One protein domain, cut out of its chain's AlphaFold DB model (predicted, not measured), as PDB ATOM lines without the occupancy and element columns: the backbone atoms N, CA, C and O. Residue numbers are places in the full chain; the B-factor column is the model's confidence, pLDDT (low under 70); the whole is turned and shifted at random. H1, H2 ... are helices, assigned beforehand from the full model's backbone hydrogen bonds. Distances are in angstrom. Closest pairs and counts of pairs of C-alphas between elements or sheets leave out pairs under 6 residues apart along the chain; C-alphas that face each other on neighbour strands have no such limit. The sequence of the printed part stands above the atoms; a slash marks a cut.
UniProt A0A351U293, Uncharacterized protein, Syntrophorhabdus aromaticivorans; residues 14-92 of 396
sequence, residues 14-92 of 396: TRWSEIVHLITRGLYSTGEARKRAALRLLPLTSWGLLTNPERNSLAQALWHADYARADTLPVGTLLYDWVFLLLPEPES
ATOM      1  N   THR A  14     -23.655 -23.475 -54.501       85.38
ATOM      2  CA  THR A  14     -24.745 -23.710 -53.540       85.38
ATOM      3  C   THR A  14     -24.629 -25.090 -52.895       85.38
ATOM      4  O   THR A  14     -24.653 -25.199 -51.672       85.38
ATOM      5  N   ARG A  15     -24.412 -26.141 -53.697       85.56
ATOM      6  CA  ARG A  15     -24.238 -27.516 -53.194       85.56
ATOM      7  C   ARG A  15     -22.997 -27.637 -52.317       85.56
ATOM      8  O   ARG A  15     -23.009 -28.343 -51.314       85.56
ATOM      9  N   TRP A  16     -21.921 -26.948 -52.686       87.75
ATOM     10  CA  TRP A  16     -20.703 -26.919 -51.887       87.75
ATOM     11  C   TRP A  16     -20.937 -26.270 -50.520       87.75
ATOM     12  O   TRP A  16     -20.599 -26.854 -49.490       87.75
ATOM     13  N   SER A  17     -21.588 -25.107 -50.512       87.94
ATOM     14  CA  SER A  17     -21.958 -24.391 -49.289       87.94
ATOM     15  C   SER A  17     -22.860 -25.240 -48.383       87.94
ATOM     16  O   SER A  17     -22.657 -25.282 -47.170       87.94
ATOM     17  N   GLU A  18     -23.814 -25.979 -48.960       89.25
ATOM     18  CA  GLU A  18     -24.662 -26.932 -48.231       89.25
ATOM     19  C   GLU A  18     -23.847 -28.063 -47.589       89.25
ATOM     20  O   GLU A  18     -24.060 -28.387 -46.419       89.25
ATOM     21  N   ILE A  19     -22.884 -28.645 -48.313       89.94
ATOM     22  CA  ILE A  19     -21.996 -29.689 -47.776       89.94
ATOM     23  C   ILE A  19     -21.185 -29.150 -46.597       89.94
ATOM     24  O   ILE A  19     -21.128 -29.799 -45.548       89.94
ATOM     25  N   VAL A  20     -20.584 -27.964 -46.740       92.62
ATOM     26  CA  VAL A  20     -19.841 -27.319 -45.648       92.62
ATOM     27  C   VAL A  20     -20.757 -27.102 -44.447       92.62
ATOM     28  O   VAL A  20     -20.394 -27.473 -43.334       92.62
ATOM     29  N   HIS A  21     -21.970 -26.589 -44.664       93.69
ATOM     30  CA  HIS A  21     -22.943 -26.371 -43.596       93.69
ATOM     31  C   HIS A  21     -23.331 -27.669 -42.868       93.69
ATOM     32  O   HIS A  21     -23.362 -27.701 -41.634       93.69
ATOM     33  N   LEU A  22     -23.581 -28.760 -43.601       93.69
ATOM     34  CA  LEU A  22     -23.889 -30.070 -43.019       93.69
ATOM     35  C   LEU A  22     -22.736 -30.603 -42.164       93.69
ATOM     36  O   LEU A  22     -22.972 -31.155 -41.087       93.69
ATOM     37  N   ILE A  23     -21.493 -30.416 -42.612       94.62
ATOM     38  CA  ILE A  23     -20.308 -30.829 -41.855       94.62
ATOM     39  C   ILE A  23     -20.143 -29.963 -40.611       94.62
ATOM     40  O   ILE A  23     -19.985 -30.517 -39.527       94.62
ATOM     41  N   THR A  24     -20.263 -28.639 -40.723       96.44
ATOM     42  CA  THR A  24     -20.244 -27.721 -39.575       96.44
ATOM     43  C   THR A  24     -21.292 -28.121 -38.533       96.44
ATOM     44  O   THR A  24     -20.968 -28.280 -37.357       96.44
ATOM     45  N   ARG A  25     -22.540 -28.376 -38.949       96.25
ATOM     46  CA  ARG A  25     -23.614 -28.834 -38.050       96.25
ATOM     47  C   ARG A  25     -23.294 -30.186 -37.407       96.25
ATOM     48  O   ARG A  25     -23.539 -30.381 -36.217       96.25
ATOM     49  N   GLY A  26     -22.744 -31.118 -38.181       95.25
ATOM     50  CA  GLY A  26     -22.307 -32.416 -37.677       95.25
ATOM     51  C   GLY A  26     -21.184 -32.295 -36.645       95.25
ATOM     52  O   GLY A  26     -21.212 -32.999 -35.641       95.25
ATOM     53  N   LEU A  27     -20.242 -31.366 -36.832       95.94
ATOM     54  CA  LEU A  27     -19.176 -31.089 -35.867       95.94
ATOM     55  C   LEU A  27     -19.734 -30.553 -34.543       95.94
ATOM     56  O   LEU A  27     -19.292 -31.004 -33.494       95.94
ATOM     57  N   TYR A  28     -20.748 -29.688 -34.558       96.12
ATOM     58  CA  TYR A  28     -21.432 -29.261 -33.326       96.12
ATOM     59  C   TYR A  28     -22.273 -30.356 -32.650       96.12
ATOM     60  O   TYR A  28     -22.757 -30.159 -31.540       96.12
ATOM     61  N   SER A  29     -22.489 -31.494 -33.312       94.19
ATOM     62  CA  SER A  29     -23.253 -32.609 -32.749       94.19
ATOM     63  C   SER A  29     -22.379 -33.498 -31.850       94.19
ATOM     64  O   SER A  29     -21.169 -33.318 -31.740       94.19
ATOM     65  N   THR A  30     -22.974 -34.511 -31.217       92.94
ATOM     66  CA  THR A  30     -22.261 -35.524 -30.420       92.94
ATOM     67  C   THR A  30     -22.257 -36.893 -31.112       92.94
ATOM     68  O   THR A  30     -22.953 -37.125 -32.104       92.94
ATOM     69  N   GLY A  31     -21.451 -37.823 -30.588       92.38
ATOM     70  CA  GLY A  31     -21.458 -39.223 -31.011       92.38
ATOM     71  C   GLY A  31     -21.090 -39.420 -32.482       92.38
ATOM     72  O   GLY A  31     -20.129 -38.843 -32.990       92.38
ATOM     73  N   GLU A  32     -21.850 -40.270 -33.165       92.69
ATOM     74  CA  GLU A  32     -21.536 -40.716 -34.524       92.69
ATOM     75  C   GLU A  32     -21.615 -39.595 -35.569       92.69
ATOM     76  O   GLU A  32     -20.835 -39.578 -36.521       92.69
ATOM     77  N   ALA A  33     -22.496 -38.611 -35.365       91.31
ATOM     78  CA  ALA A  33     -22.610 -37.460 -36.255       91.31
ATOM     79  C   ALA A  33     -21.304 -36.645 -36.297       91.31
ATOM     80  O   ALA A  33     -20.799 -36.351 -37.383       91.31
ATOM     81  N   ARG A  34     -20.706 -36.366 -35.129       94.88
ATOM     82  CA  ARG A  34     -19.426 -35.643 -35.029       94.88
ATOM     83  C   ARG A  34     -18.271 -36.436 -35.611       94.88
ATOM     84  O   ARG A  34     -17.499 -35.892 -36.398       94.88
ATOM     85  N   LYS A  35     -18.189 -37.729 -35.290       90.44
ATOM     86  CA  LYS A  35     -17.179 -38.648 -35.843       90.44
ATOM     87  C   LYS A  35     -17.178 -38.630 -37.374       90.44
ATOM     88  O   LYS A  35     -16.144 -38.413 -38.002       90.44
ATOM     89  N   ARG A  36     -18.362 -38.783 -37.971       88.19
ATOM     90  CA  ARG A  36     -18.578 -38.780 -39.423       88.19
ATOM     91  C   ARG A  36     -18.303 -37.431 -40.076       88.19
ATOM     92  O   ARG A  36     -17.817 -37.407 -41.209       88.19
ATOM     93  N   ALA A  37     -18.624 -36.332 -39.399       92.75
ATOM     94  CA  ALA A  37     -18.326 -34.987 -39.877       92.75
ATOM     95  C   ALA A  37     -16.814 -34.710 -39.865       92.75
ATOM     96  O   ALA A  37     -16.275 -34.242 -40.865       92.75
ATOM     97  N   ALA A  38     -16.115 -35.092 -38.792       92.38
ATOM     98  CA  ALA A  38     -14.665 -34.950 -38.676       92.38
ATOM     99  C   ALA A  38     -13.912 -35.742 -39.760       92.38
ATOM    100  O   ALA A  38     -12.997 -35.206 -40.381       92.38
ATOM    101  N   LEU A  39     -14.339 -36.974 -40.064       87.56
ATOM    102  CA  LEU A  39     -13.761 -37.760 -41.163       87.56
ATOM    103  C   LEU A  39     -13.952 -37.095 -42.537       87.56
ATOM    104  O   LEU A  39     -13.031 -37.080 -43.347       87.56
ATOM    105  N   ARG A  40     -15.127 -36.503 -42.798       89.75
ATOM    106  CA  ARG A  40     -15.420 -35.800 -44.066       89.75
ATOM    107  C   ARG A  40     -14.644 -34.493 -44.228       89.75
ATOM    108  O   ARG A  40     -14.446 -34.044 -45.353       89.75
ATOM    109  N   LEU A  41     -14.192 -33.892 -43.129       89.62
ATOM    110  CA  LEU A  41     -13.406 -32.661 -43.157       89.62
ATOM    111  C   LEU A  41     -11.991 -32.873 -43.725       89.62
ATOM    112  O   LEU A  41     -11.436 -31.959 -44.339       89.62
ATOM    113  N   LEU A  42     -11.417 -34.067 -43.557       84.50
ATOM    114  CA  LEU A  42     -10.068 -34.389 -44.024       84.50
ATOM    115  C   LEU A  42      -9.897 -34.220 -45.549       84.50
ATOM    116  O   LEU A  42      -9.050 -33.414 -45.950       84.50
ATOM    117  N   PRO A  43     -10.692 -34.887 -46.416       83.12
ATOM    118  CA  PRO A  43     -10.568 -34.710 -47.861       83.12
ATOM    119  C   PRO A  43     -10.855 -33.264 -48.287       83.12
ATOM    120  O   PRO A  43     -10.085 -32.708 -49.069       83.12
ATOM    121  N   LEU A  44     -11.868 -32.609 -47.701       85.12
ATOM    122  CA  LEU A  44     -12.200 -31.208 -47.996       85.12
ATOM    123  C   LEU A  44     -11.040 -30.250 -47.737       85.12
ATOM    124  O   LEU A  44     -10.775 -29.359 -48.544       85.12
ATOM    125  N   THR A  45     -10.338 -30.449 -46.623       84.06
ATOM    126  CA  THR A  45      -9.171 -29.634 -46.286       84.06
ATOM    127  C   THR A  45      -8.010 -29.941 -47.229       84.06
ATOM    128  O   THR A  45      -7.361 -29.019 -47.720       84.06
ATOM    129  N   SER A  46      -7.786 -31.221 -47.547       81.62
ATOM    130  CA  SER A  46      -6.704 -31.646 -48.444       81.62
ATOM    131  C   SER A  46      -6.848 -31.124 -49.879       81.62
ATOM    132  O   SER A  46      -5.842 -30.872 -50.537       81.62
ATOM    133  N   TRP A  47      -8.081 -30.915 -50.351       84.12
ATOM    134  CA  TRP A  47      -8.352 -30.350 -51.673       84.12
ATOM    135  C   TRP A  47      -8.021 -28.858 -51.772       84.12
ATOM    136  O   TRP A  47      -7.854 -28.345 -52.874       84.12
ATOM    137  N   GLY A  48      -7.926 -28.142 -50.644       84.50
ATOM    138  CA  GLY A  48      -7.599 -26.713 -50.634       84.50
ATOM    139  C   GLY A  48      -8.682 -25.810 -51.240       84.50
ATOM    140  O   GLY A  48      -8.404 -24.659 -51.555       84.50
ATOM    141  N   LEU A  49      -9.911 -26.316 -51.392       85.94
ATOM    142  CA  LEU A  49     -11.015 -25.620 -52.066       85.94
ATOM    143  C   LEU A  49     -11.892 -24.788 -51.124       85.94
ATOM    144  O   LEU A  49     -12.795 -24.108 -51.597       85.94
ATOM    145  N   LEU A  50     -11.671 -24.855 -49.808       88.62
ATOM    146  CA  LEU A  50     -12.448 -24.102 -48.820       88.62
ATOM    147  C   LEU A  50     -12.092 -22.612 -48.862       88.62
ATOM    148  O   LEU A  50     -10.920 -22.240 -48.738       88.62
ATOM    149  N   THR A  51     -13.117 -21.768 -48.948       90.81
ATOM    150  CA  THR A  51     -12.990 -20.319 -48.772       90.81
ATOM    151  C   THR A  51     -12.603 -19.983 -47.329       90.81
ATOM    152  O   THR A  51     -12.775 -20.789 -46.409       90.81
ATOM    153  N   ASN A  52     -12.093 -18.770 -47.096       91.75
ATOM    154  CA  ASN A  52     -11.733 -18.330 -45.744       91.75
ATOM    155  C   ASN A  52     -12.927 -18.358 -44.761       91.75
ATOM    156  O   ASN A  52     -12.748 -18.870 -43.656       91.75
ATOM    157  N   PRO A  53     -14.146 -17.901 -45.123       93.25
ATOM    158  CA  PRO A  53     -15.306 -18.006 -44.236       93.25
ATOM    159  C   PRO A  53     -15.675 -19.453 -43.882       93.25
ATOM    160  O   PRO A  53     -15.913 -19.756 -42.715       93.25
ATOM    161  N   GLU A  54     -15.672 -20.360 -44.864       93.88
ATOM    162  CA  GLU A  54     -15.956 -21.786 -44.645       93.88
ATOM    163  C   GLU A  54     -14.917 -22.422 -43.720       93.88
ATOM    164  O   GLU A  54     -15.269 -23.119 -42.769       93.88
ATOM    165  N   ARG A  55     -13.633 -22.133 -43.962       94.12
ATOM    166  CA  ARG A  55     -12.525 -22.603 -43.126       94.12
ATOM    167  C   ARG A  55     -12.685 -22.144 -41.679       94.12
ATOM    168  O   ARG A  55     -12.539 -22.960 -40.776       94.12
ATOM    169  N   ASN A  56     -13.026 -20.873 -41.470       94.25
ATOM    170  CA  ASN A  56     -13.229 -20.308 -40.136       94.25
ATOM    171  C   ASN A  56     -14.435 -20.942 -39.430       94.25
ATOM    172  O   ASN A  56     -14.340 -21.295 -38.256       94.25
ATOM    173  N   SER A  57     -15.547 -21.141 -40.143       94.69
ATOM    174  CA  SER A  57     -16.741 -21.799 -39.597       94.69
ATOM    175  C   SER A  57     -16.455 -23.241 -39.165       94.69
ATOM    176  O   SER A  57     -16.802 -23.646 -38.054       94.69
ATOM    177  N   LEU A  58     -15.764 -24.004 -40.014       96.12
ATOM    178  CA  LEU A  58     -15.362 -25.378 -39.718       96.12
ATOM    179  C   LEU A  58     -14.361 -25.442 -38.559       96.12
ATOM    180  O   LEU A  58     -14.493 -26.312 -37.700       96.12
ATOM    181  N   ALA A  59     -13.404 -24.510 -38.496       95.88
ATOM    182  CA  ALA A  59     -12.463 -24.408 -37.384       95.88
ATOM    183  C   ALA A  59     -13.192 -24.163 -36.056       95.88
ATOM    184  O   ALA A  59     -12.980 -24.895 -35.093       95.88
ATOM    185  N   GLN A  60     -14.110 -23.196 -36.003       95.38
ATOM    186  CA  GLN A  60     -14.887 -22.911 -34.793       95.38
ATOM    187  C   GLN A  60     -15.732 -24.111 -34.339       95.38
ATOM    188  O   GLN A  60     -15.810 -24.388 -33.143       95.38
ATOM    189  N   ALA A  61     -16.328 -24.857 -35.273       95.94
ATOM    190  CA  ALA A  61     -17.121 -26.043 -34.952       95.94
ATOM    191  C   ALA A  61     -16.262 -27.231 -34.484       95.94
ATOM    192  O   ALA A  61     -16.621 -27.956 -33.549       95.94
ATOM    193  N   LEU A  62     -15.103 -27.437 -35.113       96.31
ATOM    194  CA  LEU A  62     -14.166 -28.490 -34.727       96.31
ATOM    195  C   LEU A  62     -13.602 -28.238 -33.322       96.31
ATOM    196  O   LEU A  62     -13.579 -29.159 -32.503       96.31
ATOM    197  N   TRP A  63     -13.214 -26.993 -33.047       95.62
ATOM    198  CA  TRP A  63     -12.546 -26.543 -31.822       95.62
ATOM    199  C   TRP A  63     -13.501 -25.981 -30.759       95.62
ATOM    200  O   TRP A  63     -13.059 -25.311 -29.827       95.62
ATOM    201  N   HIS A  64     -14.803 -26.248 -30.880       94.00
ATOM    202  CA  HIS A  64     -15.805 -25.757 -29.936       94.00
ATOM    203  C   HIS A  64     -15.499 -26.189 -28.490       94.00
ATOM    204  O   HIS A  64     -15.024 -27.304 -28.256       94.00
ATOM    205  N   ALA A  65     -15.818 -25.330 -27.516       89.25
ATOM    206  CA  ALA A  65     -15.453 -25.504 -26.106       89.25
ATOM    207  C   ALA A  65     -15.954 -26.825 -25.487       89.25
ATOM    208  O   ALA A  65     -15.260 -27.417 -24.659       89.25
ATOM    209  N   ASP A  66     -17.105 -27.330 -25.941       87.56
ATOM    210  CA  ASP A  66     -17.665 -28.619 -25.495       87.56
ATOM    211  C   ASP A  66     -16.788 -29.822 -25.869       87.56
ATOM    212  O   ASP A  66     -16.859 -30.879 -25.241       87.56
ATOM    213  N   TYR A  67     -15.950 -29.667 -26.894       87.19
ATOM    214  CA  TYR A  67     -15.140 -30.740 -27.462       87.19
ATOM    215  C   TYR A  67     -13.642 -30.453 -27.429       87.19
ATOM    216  O   TYR A  67     -12.857 -31.343 -27.738       87.19
ATOM    217  N   ALA A  68     -13.218 -29.250 -27.056       83.75
ATOM    218  CA  ALA A  68     -11.817 -28.892 -26.916       83.75
ATOM    219  C   ALA A  68     -11.656 -27.955 -25.714       83.75
ATOM    220  O   ALA A  68     -11.880 -26.749 -25.809       83.75
ATOM    221  N   ARG A  69     -11.235 -28.506 -24.568       81.62
ATOM    222  CA  ARG A  69     -10.879 -27.688 -23.399       81.62
ATOM    223  C   ARG A  69      -9.635 -26.852 -23.716       81.62
ATOM    224  O   ARG A  69      -8.936 -27.132 -24.688       81.62
ATOM    225  N   ALA A  70      -9.348 -25.855 -22.874       74.38
ATOM    226  CA  ALA A  70      -8.298 -24.848 -23.087       74.38
ATOM    227  C   ALA A  70      -6.924 -25.418 -23.510       74.38
ATOM    228  O   ALA A  70      -6.180 -24.746 -24.216       74.38
ATOM    229  N   ASP A  71      -6.635 -26.678 -23.171       81.06
ATOM    230  CA  ASP A  71      -5.341 -27.328 -23.373       81.06
ATOM    231  C   ASP A  71      -5.388 -28.693 -24.078       81.06
ATOM    232  O   ASP A  71      -4.401 -29.426 -24.066       81.06
ATOM    233  N   THR A  72      -6.520 -29.078 -24.671       89.69
ATOM    234  CA  THR A  72      -6.666 -30.410 -25.280       89.69
ATOM    235  C   THR A  72      -6.956 -30.325 -26.767       89.69
ATOM    236  O   THR A  72      -7.610 -29.395 -27.242       89.69
ATOM    237  N   LEU A  73      -6.509 -31.335 -27.511       94.38
ATOM    238  CA  LEU A  73      -6.979 -31.553 -28.876       94.38
ATOM    239  C   LEU A  73      -8.492 -31.855 -28.882       94.38
ATOM    240  O   LEU A  73      -9.027 -32.287 -27.851       94.38
ATOM    241  N   PRO A  74      -9.191 -31.617 -30.007       94.69
ATOM    242  CA  PRO A  74     -10.613 -31.909 -30.115       94.69
ATOM    243  C   PRO A  74     -10.932 -33.388 -29.857       94.69
ATOM    244  O   PRO A  74     -10.321 -34.285 -30.433       94.69
ATOM    245  N   VAL A  75     -11.940 -33.650 -29.025       92.94
ATOM    246  CA  VAL A  75     -12.416 -35.000 -28.692       92.94
ATOM    247  C   VAL A  75     -13.709 -35.352 -29.434       92.94
ATOM    248  O   VAL A  75     -14.314 -34.524 -30.126       92.94
ATOM    249  N   GLY A  76     -14.141 -36.611 -29.306       89.88
ATOM    250  CA  GLY A  76     -15.367 -37.106 -29.942       89.88
ATOM    251  C   GLY A  76     -15.243 -37.278 -31.458       89.88
ATOM    252  O   GLY A  76     -16.246 -37.206 -32.165       89.88
ATOM    253  N   THR A  77     -14.021 -37.484 -31.956       90.06
ATOM    254  CA  THR A  77     -13.726 -37.763 -33.369       90.06
ATOM    255  C   THR A  77     -13.157 -39.180 -33.530       90.06
ATOM    256  O   THR A  77     -12.902 -39.859 -32.536       90.06
ATOM    257  N   LEU A  78     -12.997 -39.639 -34.776       87.38
ATOM    258  CA  LEU A  78     -12.259 -40.868 -35.123       87.38
ATOM    259  C   LEU A  78     -10.862 -40.555 -35.685       87.38
ATOM    260  O   LEU A  78     -10.262 -41.384 -36.360       87.38
ATOM    261  N   LEU A  79     -10.375 -39.329 -35.484       89.31
ATOM    262  CA  LEU A  79      -9.125 -38.870 -36.071       89.31
ATOM    263  C   LEU A  79      -7.955 -39.143 -35.128       89.31
ATOM    264  O   LEU A  79      -8.072 -38.959 -33.917       89.31
ATOM    265  N   TYR A  80      -6.812 -39.514 -35.702       90.12
ATOM    266  CA  TYR A  80      -5.542 -39.476 -34.989       90.12
ATOM    267  C   TYR A  80      -5.169 -38.036 -34.629       90.12
ATOM    268  O   TYR A  80      -5.466 -37.101 -35.371       90.12
ATOM    269  N   ASP A  81      -4.446 -37.859 -33.528       93.50
ATOM    270  CA  ASP A  81      -4.131 -36.530 -33.002       93.50
ATOM    271  C   ASP A  81      -3.310 -35.677 -33.976       93.50
ATOM    272  O   ASP A  81      -3.496 -34.463 -34.063       93.50
ATOM    273  N   TRP A  82      -2.426 -36.307 -34.749       91.88
ATOM    274  CA  TRP A  82      -1.616 -35.611 -35.748       91.88
ATOM    275  C   TRP A  82      -2.460 -35.024 -36.885       91.88
ATOM    276  O   TRP A  82      -2.040 -34.057 -37.516       91.88
ATOM    277  N   VAL A  83      -3.662 -35.560 -37.138       92.56
ATOM    278  CA  VAL A  83      -4.549 -35.072 -38.204       92.56
ATOM    279  C   VAL A  83      -4.989 -33.639 -37.923       92.56
ATOM    280  O   VAL A  83      -5.125 -32.853 -38.857       92.56
ATOM    281  N   PHE A  84      -5.139 -33.250 -36.653       94.50
ATOM    282  CA  PHE A  84      -5.502 -31.877 -36.293       94.50
ATOM    283  C   PHE A  84      -4.468 -30.839 -36.745       94.50
ATOM    284  O   PHE A  84      -4.837 -29.690 -36.947       94.50
ATOM    285  N   LEU A  85      -3.216 -31.242 -36.987       93.38
ATOM    286  CA  LEU A  85      -2.163 -30.381 -37.544       93.38
ATOM    287  C   LEU A  85      -2.371 -30.070 -39.038       93.38
ATOM    288  O   LEU A  85      -1.716 -29.193 -39.602       93.38
ATOM    289  N   LEU A  86      -3.268 -30.803 -39.704       90.69
ATOM    290  CA  LEU A  86      -3.659 -30.569 -41.092       90.69
ATOM    291  C   LEU A  86      -5.004 -29.853 -41.222       90.69
ATOM    292  O   LEU A  86      -5.282 -29.291 -42.280       90.69
ATOM    293  N   LEU A  87      -5.840 -29.905 -40.185       92.88
ATOM    294  CA  LEU A  87      -7.200 -29.377 -40.209       92.88
ATOM    295  C   LEU A  87      -7.249 -27.874 -39.895       92.88
ATOM    296  O   LEU A  87      -6.306 -27.326 -39.328       92.88
ATOM    297  N   PRO A  88      -8.353 -27.189 -40.248       93.75
ATOM    298  CA  PRO A  88      -8.565 -25.801 -39.865       93.75
ATOM    299  C   PRO A  88      -8.502 -25.601 -38.346       93.75
ATOM    300  O   PRO A  88      -9.104 -26.354 -37.577       93.75
ATOM    301  N   GLU A  89      -7.822 -24.540 -37.931       94.25
ATOM    302  CA  GLU A  89      -7.701 -24.102 -36.541       94.25
ATOM    303  C   GLU A  89      -8.164 -22.643 -36.399       94.25
ATOM    304  O   GLU A  89      -8.044 -21.873 -37.356       94.25
ATOM    305  N   PRO A  90      -8.757 -22.265 -35.252       92.75
ATOM    306  CA  PRO A  90      -9.270 -20.912 -35.035       92.75
ATOM    307  C   PRO A  90      -8.144 -19.879 -34.921       92.75
ATOM    308  O   PRO A  90      -8.319 -18.729 -35.315       92.75
ATOM    309  N   GLU A  91      -6.992 -20.302 -34.407       92.31
ATOM    310  CA  GLU A  91      -5.789 -19.500 -34.243       92.31
ATOM    311  C   GLU A  91      -4.604 -20.283 -34.804       92.31
ATOM    312  O   GLU A  91      -4.476 -21.483 -34.553       92.31
ATOM    313  N   SER A  92      -3.744 -19.604 -35.563       92.00
ATOM    314  CA  SER A  92      -2.570 -20.228 -36.173       92.00
ATOM    315  C   SER A  92      -1.640 -20.807 -35.101       92.00
ATOM    316  O   SER A  92      -1.212 -20.090 -34.201       92.00
TER     317      SER A  92
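This is residues 14 to 92 of the 396 residues of an uncharacterized protein of Syntrophorhabdus aromaticivorans (UniProt A0A351U293). Three helices make a small core, their centres in a triangle: H3 runs beside H1, and H2 folds back slantwise from the end of H1. A long loop, residues 63 to 80, leads to the short helix H4, which touches no helix. The printed part has 79 residues with four named helices, H1 to H4 in order, and no named strand: all helix. It is compact, radius of gyration of the C-alphas 11.4 A, and spans 34 by 27 by 19 A.

Find C-alpha 14 at (-24.745, -23.710, -53.540); H1 runs from there to residue 27, 19.9 A. Next come H2, residues 31 to 46, 24.1 A, and H3, residues 52 to 62, 15.2 A. H4, residues 81 to 85, 7.9 A, ends at C-alpha 85 (-2.163, -30.381, -37.544).

H1 touches H2 with residues 23 to 27 alone, at a steep tilt of 47 degrees, opposite ways; the closest C-alphas, of Leu 27 and Arg 34, are 4.6 A apart. H1 touches H3 at a shallow tilt of 23 degrees, the same way; the closest C-alphas, of Thr 24 and Leu 58, are 5.4 A apart. H2 and H3 are close but not clearly touching, with the closest C-alphas, of Ala 38 and Leu 62, 7.6 A apart. H4 is apart from H1 and H3, and only just from H2, at 8.0 A. Every O i to N i+4 pair is within hydrogen-bond range in H1 and H3, against 9 of 12 in H2 and 0 of 1 in H4, where 2 of 2 O i to N i+3 pairs are.

The C-alphas farthest apart, of Thr 14 and Asp 71, are 36.1 A apart. The printed part has no cut; the link from H3 to H4 is long. No printed residue is under 70 in pLDDT.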